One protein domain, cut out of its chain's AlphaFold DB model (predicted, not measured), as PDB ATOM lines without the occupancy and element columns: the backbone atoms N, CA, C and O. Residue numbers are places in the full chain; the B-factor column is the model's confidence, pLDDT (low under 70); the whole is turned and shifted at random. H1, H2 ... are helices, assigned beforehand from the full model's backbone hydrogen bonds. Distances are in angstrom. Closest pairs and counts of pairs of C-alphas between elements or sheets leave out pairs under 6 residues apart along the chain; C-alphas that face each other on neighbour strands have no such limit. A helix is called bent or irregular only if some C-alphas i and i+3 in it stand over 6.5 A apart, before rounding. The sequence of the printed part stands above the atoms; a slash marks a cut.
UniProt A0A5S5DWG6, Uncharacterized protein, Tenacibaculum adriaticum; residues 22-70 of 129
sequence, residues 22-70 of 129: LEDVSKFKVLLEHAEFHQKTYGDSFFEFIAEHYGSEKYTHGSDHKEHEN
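This is residues 22 to 70 of the 129 residues of an uncharacterized protein of Tenacibaculum adriaticum (UniProt A0A5S5DWG6). A long kinked helix, H1, makes one side of the domain, and a shorter helix, H2, turns back from its last part at a steep angle, the two making a V. Beyond the far end of H2 comes the short helix H3, and residues 60 to 65 then fold back toward H1, where the last short helix, H4, comes near its first part. The printed part has 49 residues with four named helices, in the order H1, H2, H3, H4, and no named strand; the class is all helix. The whole is compact, with a radius of gyration of the C-alphas of 10.8 A and spans of 28 by 23 by 18 A.

H1 holds residues 22 to 41, 29.7 A from first to last C-alpha, beginning at C-alpha 22 (163.844, 148.052, 174.260). It has a kink of 36 degrees near residue 29 and is irregular, with C-alphas 26 and 29 being 7.1 A apart. H2, residues 46 to 54, is 11.7 A long and begins at C-alpha 46 (151.872, 144.238, 155.300). H3, residues 56 to 59, is only just irregular, its C-alphas 56 and 59 being 6.8 A apart. H4, residues 66 to 70, ends at C-alpha 70 (156.191, 137.390, 170.757).

H1 touches H2 with residues 35 to 39 alone, at a steep tilt of 58 degrees, opposite ways; the closest C-alphas, of Ala 35 and Phe 46, are 6.1 A apart. H2 and H3 only just touch, with 3 pairs of C-alphas within 8 A, and only at the corner; the closest are those of Glu 52 and Lys 58, 5.5 A apart. H1 and H4 are close but not clearly touching, with C-alphas 27 and 70 closest at 6.8 A. H1 and H3 are apart. In H2 every O i to N i+4 pair is within hydrogen-bond range, in H1 14 of 16 are, and H3 is too short for one; H4 has 0 of 1, but 2 of 2 O i to N i+3 pairs.

The C-alphas farthest apart, of Leu 22 and Gly 43, are 30.5 A apart. The printed part has no cut, and no link is long. Mean pLDDT of the printed part is 82.8, with residues 57 to 67 under 70.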
ATOM      1  N   LEU A  22     162.712 148.760 174.884       85.12
ATOM      2  CA  LEU A  22     163.844 148.052 174.260       85.12
ATOM      3  C   LEU A  22     163.507 146.599 173.882       85.12
ATOM      4  O   LEU A  22     164.093 146.054 172.945       85.12
ATOM      5  N   GLU A  23     162.570 145.972 174.591       85.50
ATOM      6  CA  GLU A  23     162.102 144.621 174.287       85.50
ATOM      7  C   GLU A  23     161.345 144.586 172.947       85.50
ATOM      8  O   GLU A  23     161.589 143.699 172.129       85.50
ATOM      9  N   ASP A  24     160.529 145.597 172.655       88.06
ATOM     10  CA  ASP A  24     159.818 145.771 171.390       88.06
ATOM     11  C   ASP A  24     160.807 145.895 170.228       88.06
ATOM     12  O   ASP A  24     160.638 145.263 169.184       88.06
ATOM     13  N   VAL A  25     161.897 146.645 170.430       88.69
ATOM     14  CA  VAL A  25     162.981 146.755 169.441       88.69
ATOM     15  C   VAL A  25     163.618 145.386 169.186       88.69
ATOM     16  O   VAL A  25     163.863 145.031 168.033       88.69
ATOM     17  N   SER A  26     163.835 144.581 170.231       90.31
ATOM     18  CA  SER A  26     164.388 143.224 170.085       90.31
ATOM     19  C   SER A  26     163.450 142.269 169.331       90.31
ATOM     20  O   SER A  26     163.912 141.395 168.596       90.31
ATOM     21  N   LYS A  27     162.134 142.481 169.451       91.25
ATOM     22  CA  LYS A  27     161.076 141.692 168.802       91.25
ATOM     23  C   LYS A  27     160.727 142.179 167.392       91.25
ATOM     24  O   LYS A  27     159.963 141.519 166.691       91.25
ATOM     25  N   PHE A  28     161.312 143.282 166.922       92.31
ATOM     26  CA  PHE A  28     161.007 143.842 165.600       92.31
ATOM     27  C   PHE A  28     161.294 142.865 164.451       92.31
ATOM     28  O   PHE A  28     160.547 142.798 163.479       92.31
ATOM     29  N   LYS A  29     162.348 142.051 164.584       92.88
ATOM     30  CA  LYS A  29     162.662 141.006 163.606       92.88
ATOM     31  C   LYS A  29     161.537 139.966 163.495       92.88
ATOM     32  O   LYS A  29     161.162 139.609 162.385       92.88
ATOM     33  N   VAL A  30     160.973 139.541 164.629       92.56
ATOM     34  CA  VAL A  30     159.864 138.572 164.682       92.56
ATOM     35  C   VAL A  30     158.632 139.121 163.964       92.56
ATOM     36  O   VAL A  30     157.983 138.394 163.223       92.56
ATOM     37  N   LEU A  31     158.343 140.419 164.121       93.81
ATOM     38  CA  LEU A  31     157.254 141.081 163.398       93.81
ATOM     39  C   LEU A  31     157.421 140.974 161.880       93.81
ATOM     40  O   LEU A  31     156.464 140.634 161.190       93.81
ATOM     41  N   LEU A  32     158.622 141.252 161.362       94.75
ATOM     42  CA  LEU A  32     158.883 141.194 159.922       94.75
ATOM     43  C   LEU A  32     158.800 139.764 159.379       94.75
ATOM     44  O   LEU A  32     158.189 139.550 158.337       94.75
ATOM     45  N   GLU A  33     159.370 138.791 160.093       94.31
ATOM     46  CA  GLU A  33     159.318 137.378 159.697       94.31
ATOM     47  C   GLU A  33     157.875 136.849 159.684       94.31
ATOM     48  O   GLU A  33     157.486 136.131 158.764       94.31
ATOM     49  N   HIS A  34     157.057 137.245 160.663       92.44
ATOM     50  CA  HIS A  34     155.658 136.831 160.738       92.44
ATOM     51  C   HIS A  34     154.797 137.493 159.649       92.44
ATOM     52  O   HIS A  34     153.982 136.823 159.018       92.44
ATOM     53  N   ALA A  35     155.034 138.773 159.345       93.75
ATOM     54  CA  ALA A  35     154.371 139.442 158.227       93.75
ATOM     55  C   ALA A  35     154.752 138.819 156.869       93.75
ATOM     56  O   ALA A  35     153.900 138.653 155.998       93.75
ATOM     57  N   GLU A  36     156.018 138.424 156.688       95.44
ATOM     58  CA  GLU A  36     156.466 137.715 155.484       95.44
ATOM     59  C   GLU A  36     155.821 136.322 155.369       95.44
ATOM     60  O   GLU A  36     155.471 135.889 154.268       95.44
ATOM     61  N   PHE A  37     155.636 135.622 156.491       93.06
ATOM     62  CA  PHE A  37     154.895 134.362 156.524       93.06
ATOM     63  C   PHE A  37     153.439 134.560 156.084       93.06
ATOM     64  O   PHE A  37     152.990 133.864 155.174       93.06
ATOM     65  N   HIS A  38     152.742 135.553 156.641       92.44
ATOM     66  CA  HIS A  38     151.374 135.901 156.242       92.44
ATOM     67  C   HIS A  38     151.264 136.195 154.744       92.44
ATOM     68  O   HIS A  38     150.429 135.616 154.046       92.44
ATOM     69  N   GLN A  39     152.197 136.981 154.208       95.00
ATOM     70  CA  GLN A  39     152.239 137.268 152.780       95.00
ATOM     71  C   GLN A  39     152.434 136.006 151.921       95.00
ATOM     72  O   GLN A  39     151.827 135.879 150.859       95.00
ATOM     73  N   LYS A  40     153.280 135.061 152.349       95.94
ATOM     74  CA  LYS A  40     153.547 133.823 151.593       95.94
ATOM     75  C   LYS A  40     152.435 132.785 151.716       95.94
ATOM     76  O   LYS A  40     152.235 132.013 150.780       95.94
ATOM     77  N   THR A  41     151.774 132.716 152.867       92.94
ATOM     78  CA  THR A  41     150.817 131.651 153.191       92.94
ATOM     79  C   THR A  41     149.377 132.058 152.914       92.94
ATOM     80  O   THR A  41     148.626 131.253 152.364       92.94
ATOM     81  N   TYR A  42     149.009 133.292 153.248       90.75
ATOM     82  CA  TYR A  42     147.641 133.806 153.136       90.75
ATOM     83  C   TYR A  42     147.496 134.861 152.032       90.75
ATOM     84  O   TYR A  42     146.406 135.040 151.493       90.75
ATOM     85  N   GLY A  43     148.609 135.458 151.592       93.50
ATOM     86  CA  GLY A  43     148.618 136.475 150.538       93.50
ATOM     87  C   GLY A  43     148.455 137.899 151.064       93.50
ATOM     88  O   GLY A  43     148.334 138.820 150.255       93.50
ATOM     89  N   ASP A  44     148.481 138.076 152.384       92.56
ATOM     90  CA  ASP A  44     148.223 139.352 153.042       92.56
ATOM     91  C   ASP A  44     149.292 140.387 152.684       92.56
ATOM     92  O   ASP A  44     150.500 140.116 152.619       92.56
ATOM     93  N   SER A  45     148.853 141.622 152.493       94.81
ATOM     94  CA  SER A  45     149.752 142.765 152.484       94.81
ATOM     95  C   SER A  45     150.235 143.084 153.900       94.81
ATOM     96  O   SER A  45     149.584 142.793 154.902       94.81
ATOM     97  N   PHE A  46     151.367 143.785 154.002       93.56
ATOM     98  CA  PHE A  46     151.872 144.238 155.300       93.56
ATOM     99  C   PHE A  46     150.855 145.107 156.065       93.56
ATOM    100  O   PHE A  46     150.786 145.046 157.288       93.56
ATOM    101  N   PHE A  47     150.048 145.910 155.363       93.25
ATOM    102  CA  PHE A  47     149.028 146.746 156.001       93.25
ATOM    103  C   PHE A  47     147.854 145.929 156.544       93.25
ATOM    104  O   PHE A  47     147.385 146.237 157.638       93.25
ATOM    105  N   GLU A  48     147.416 144.895 155.824       91.81
ATOM    106  CA  GLU A  48     146.390 143.957 156.303       91.81
ATOM    107  C   GLU A  48     146.890 143.209 157.538       91.81
ATOM    108  O   GLU A  48     146.231 143.243 158.574       91.81
ATOM    109  N   PHE A  49     148.125 142.698 157.501       91.75
ATOM    110  CA  PHE A  49     148.765 142.077 158.660       91.75
ATOM    111  C   PHE A  49     148.750 142.985 159.906       91.75
ATOM    112  O   PHE A  49     148.401 142.547 161.007       91.75
ATOM    113  N   ILE A  50     149.112 144.267 159.750       91.81
ATOM    114  CA  ILE A  50     149.080 145.236 160.854       91.81
ATOM    115  C   ILE A  50     147.644 145.486 161.334       91.81
ATOM    116  O   ILE A  50     147.422 145.574 162.543       91.81
ATOM    117  N   ALA A  51     146.674 145.594 160.424       90.12
ATOM    118  CA  ALA A  51     145.271 145.810 160.770       90.12
ATOM    119  C   ALA A  51     144.680 144.634 161.568       90.12
ATOM    120  O   ALA A  51     143.995 144.864 162.567       90.12
ATOM    121  N   GLU A  52     145.017 143.400 161.201       87.31
ATOM    122  CA  GLU A  52     144.578 142.194 161.909       87.31
ATOM    123  C   GLU A  52     145.210 142.081 163.306       87.31
ATOM    124  O   GLU A  52     144.531 141.765 164.285       87.31
ATOM    125  N   HIS A  53     146.507 142.382 163.435       86.12
ATOM    126  CA  HIS A  53     147.257 142.122 164.673       86.12
ATOM    127  C   HIS A  53     147.301 143.299 165.659       86.12
ATOM    128  O   HIS A  53     147.496 143.080 166.863       86.12
ATOM    129  N   TYR A  54     147.132 144.532 165.172       86.69
ATOM    130  CA  TYR A  54     147.205 145.774 165.958       86.69
ATOM    131  C   TYR A  54     145.991 146.696 165.777       86.69
ATOM    132  O   TYR A  54     145.861 147.674 166.513       86.69
ATOM    133  N   GLY A  55     145.110 146.409 164.818       84.06
ATOM    134  CA  GLY A  55     143.871 147.147 164.602       84.06
ATOM    135  C   GLY A  55     142.681 146.587 165.382       84.06
ATOM    136  O   GLY A  55     142.804 145.788 166.311       84.06
ATOM    137  N   SER A  56     141.487 147.033 164.994       71.38
ATOM    138  CA  SER A  56     140.218 146.665 165.633       71.38
ATOM    139  C   SER A  56     139.837 145.191 165.476       71.38
ATOM    140  O   SER A  56     139.049 144.685 166.273       71.38
ATOM    141  N   GLU A  57     140.402 144.495 164.488       65.38
ATOM    142  CA  GLU A  57     140.121 143.080 164.203       65.38
ATOM    143  C   GLU A  57     140.939 142.106 165.068       65.38
ATOM    144  O   GLU A  57     140.703 140.897 165.055       65.38
ATOM    145  N   LYS A  58     141.809 142.625 165.947       64.12
ATOM    146  CA  LYS A  58     142.518 141.826 166.960       64.12
ATOM    147  C   LYS A  58     141.568 140.992 167.837       64.12
ATOM    148  O   LYS A  58     141.963 139.955 168.358       64.12
ATOM    149  N   TYR A  59     140.331 141.450 168.044       58.41
ATOM    150  CA  TYR A  59     139.339 140.765 168.881       58.41
ATOM    151  C   TYR A  59     138.537 139.690 168.135       58.41
ATOM    152  O   TYR A  59     137.901 138.858 168.782       58.41
ATOM    153  N   THR A  60     138.543 139.708 166.800       59.00
ATOM    154  CA  THR A  60     137.841 138.729 165.954       59.00
ATOM    155  C   THR A  60     138.754 137.579 165.542       59.00
ATOM    156  O   THR A  60     138.294 136.440 165.477       59.00
ATOM    157  N   HIS A  61     140.052 137.842 165.360       58.69
ATOM    158  CA  HIS A  61     141.071 136.806 165.213       58.69
ATOM    159  C   HIS A  61     141.532 136.325 166.591       58.69
ATOM    160  O   HIS A  61     142.462 136.860 167.196       58.69
ATOM    161  N   GLY A  62     140.824 135.318 167.107       50.84
ATOM    162  CA  GLY A  62     141.199 134.596 168.317       50.84
ATOM    163  C   GLY A  62     142.668 134.163 168.296       50.84
ATOM    164  O   GLY A  62     143.272 133.958 167.248       50.84
ATOM    165  N   SER A  63     143.244 134.050 169.488       54.06
ATOM    166  CA  SER A  63     144.634 133.706 169.795       54.06
ATOM    167  C   SER A  63     145.049 132.284 169.370       54.06
ATOM    168  O   SER A  63     145.596 131.536 170.180       54.06
ATOM    169  N   ASP A  64     144.781 131.872 168.135       54.00
ATOM    170  CA  ASP A  64     145.008 130.495 167.680       54.00
ATOM    171  C   ASP A  64     146.492 130.180 167.419       54.00
ATOM    172  O   ASP A  64     146.872 129.018 167.244       54.00
ATOM    173  N   HIS A  65     147.373 131.184 167.481       60.66
ATOM    174  CA  HIS A  65     148.814 131.009 167.313       60.66
ATOM    175  C   HIS A  65     149.597 131.544 168.518       60.66
ATOM    176  O   HIS A  65     149.577 132.734 168.827       60.66
ATOM    177  N   LYS A  66     150.366 130.658 169.170       62.34
ATOM    178  CA  LYS A  66     151.288 131.006 170.274       62.34
ATOM    179  C   LYS A  66     152.335 132.050 169.869       62.34
ATOM    180  O   LYS A  66     152.862 132.764 170.713       62.34
ATOM    181  N   GLU A  67     152.633 132.143 168.578       64.25
ATOM    182  CA  GLU A  67     153.609 133.081 168.022       64.25
ATOM    183  C   GLU A  67     153.150 134.543 168.146       64.25
ATOM    184  O   GLU A  67     153.988 135.443 168.219       64.25
ATOM    185  N   HIS A  68     151.841 134.785 168.295       72.38
ATOM    186  CA  HIS A  68     151.290 136.130 168.458       72.38
ATOM    187  C   HIS A  68     151.729 136.809 169.764       72.38
ATOM    188  O   HIS A  68     151.672 138.041 169.826       72.38
ATOM    189  N   GLU A  69     152.165 136.059 170.783       70.12
ATOM    190  CA  GLU A  69     152.647 136.619 172.057       70.12
ATOM    191  C   GLU A  69     154.036 137.264 171.948       70.12
ATOM    192  O   GLU A  69     154.372 138.157 172.724       70.12
ATOM    193  N   ASN A  70     154.836 136.867 170.953       82.94
ATOM    194  CA  ASN A  70     156.191 137.390 170.757       82.94
ATOM    195  C   ASN A  70     156.243 138.644 169.876       82.94
ATOM    196  O   ASN A  70     157.324 139.184 169.642       82.94
TER     197      ASN A  70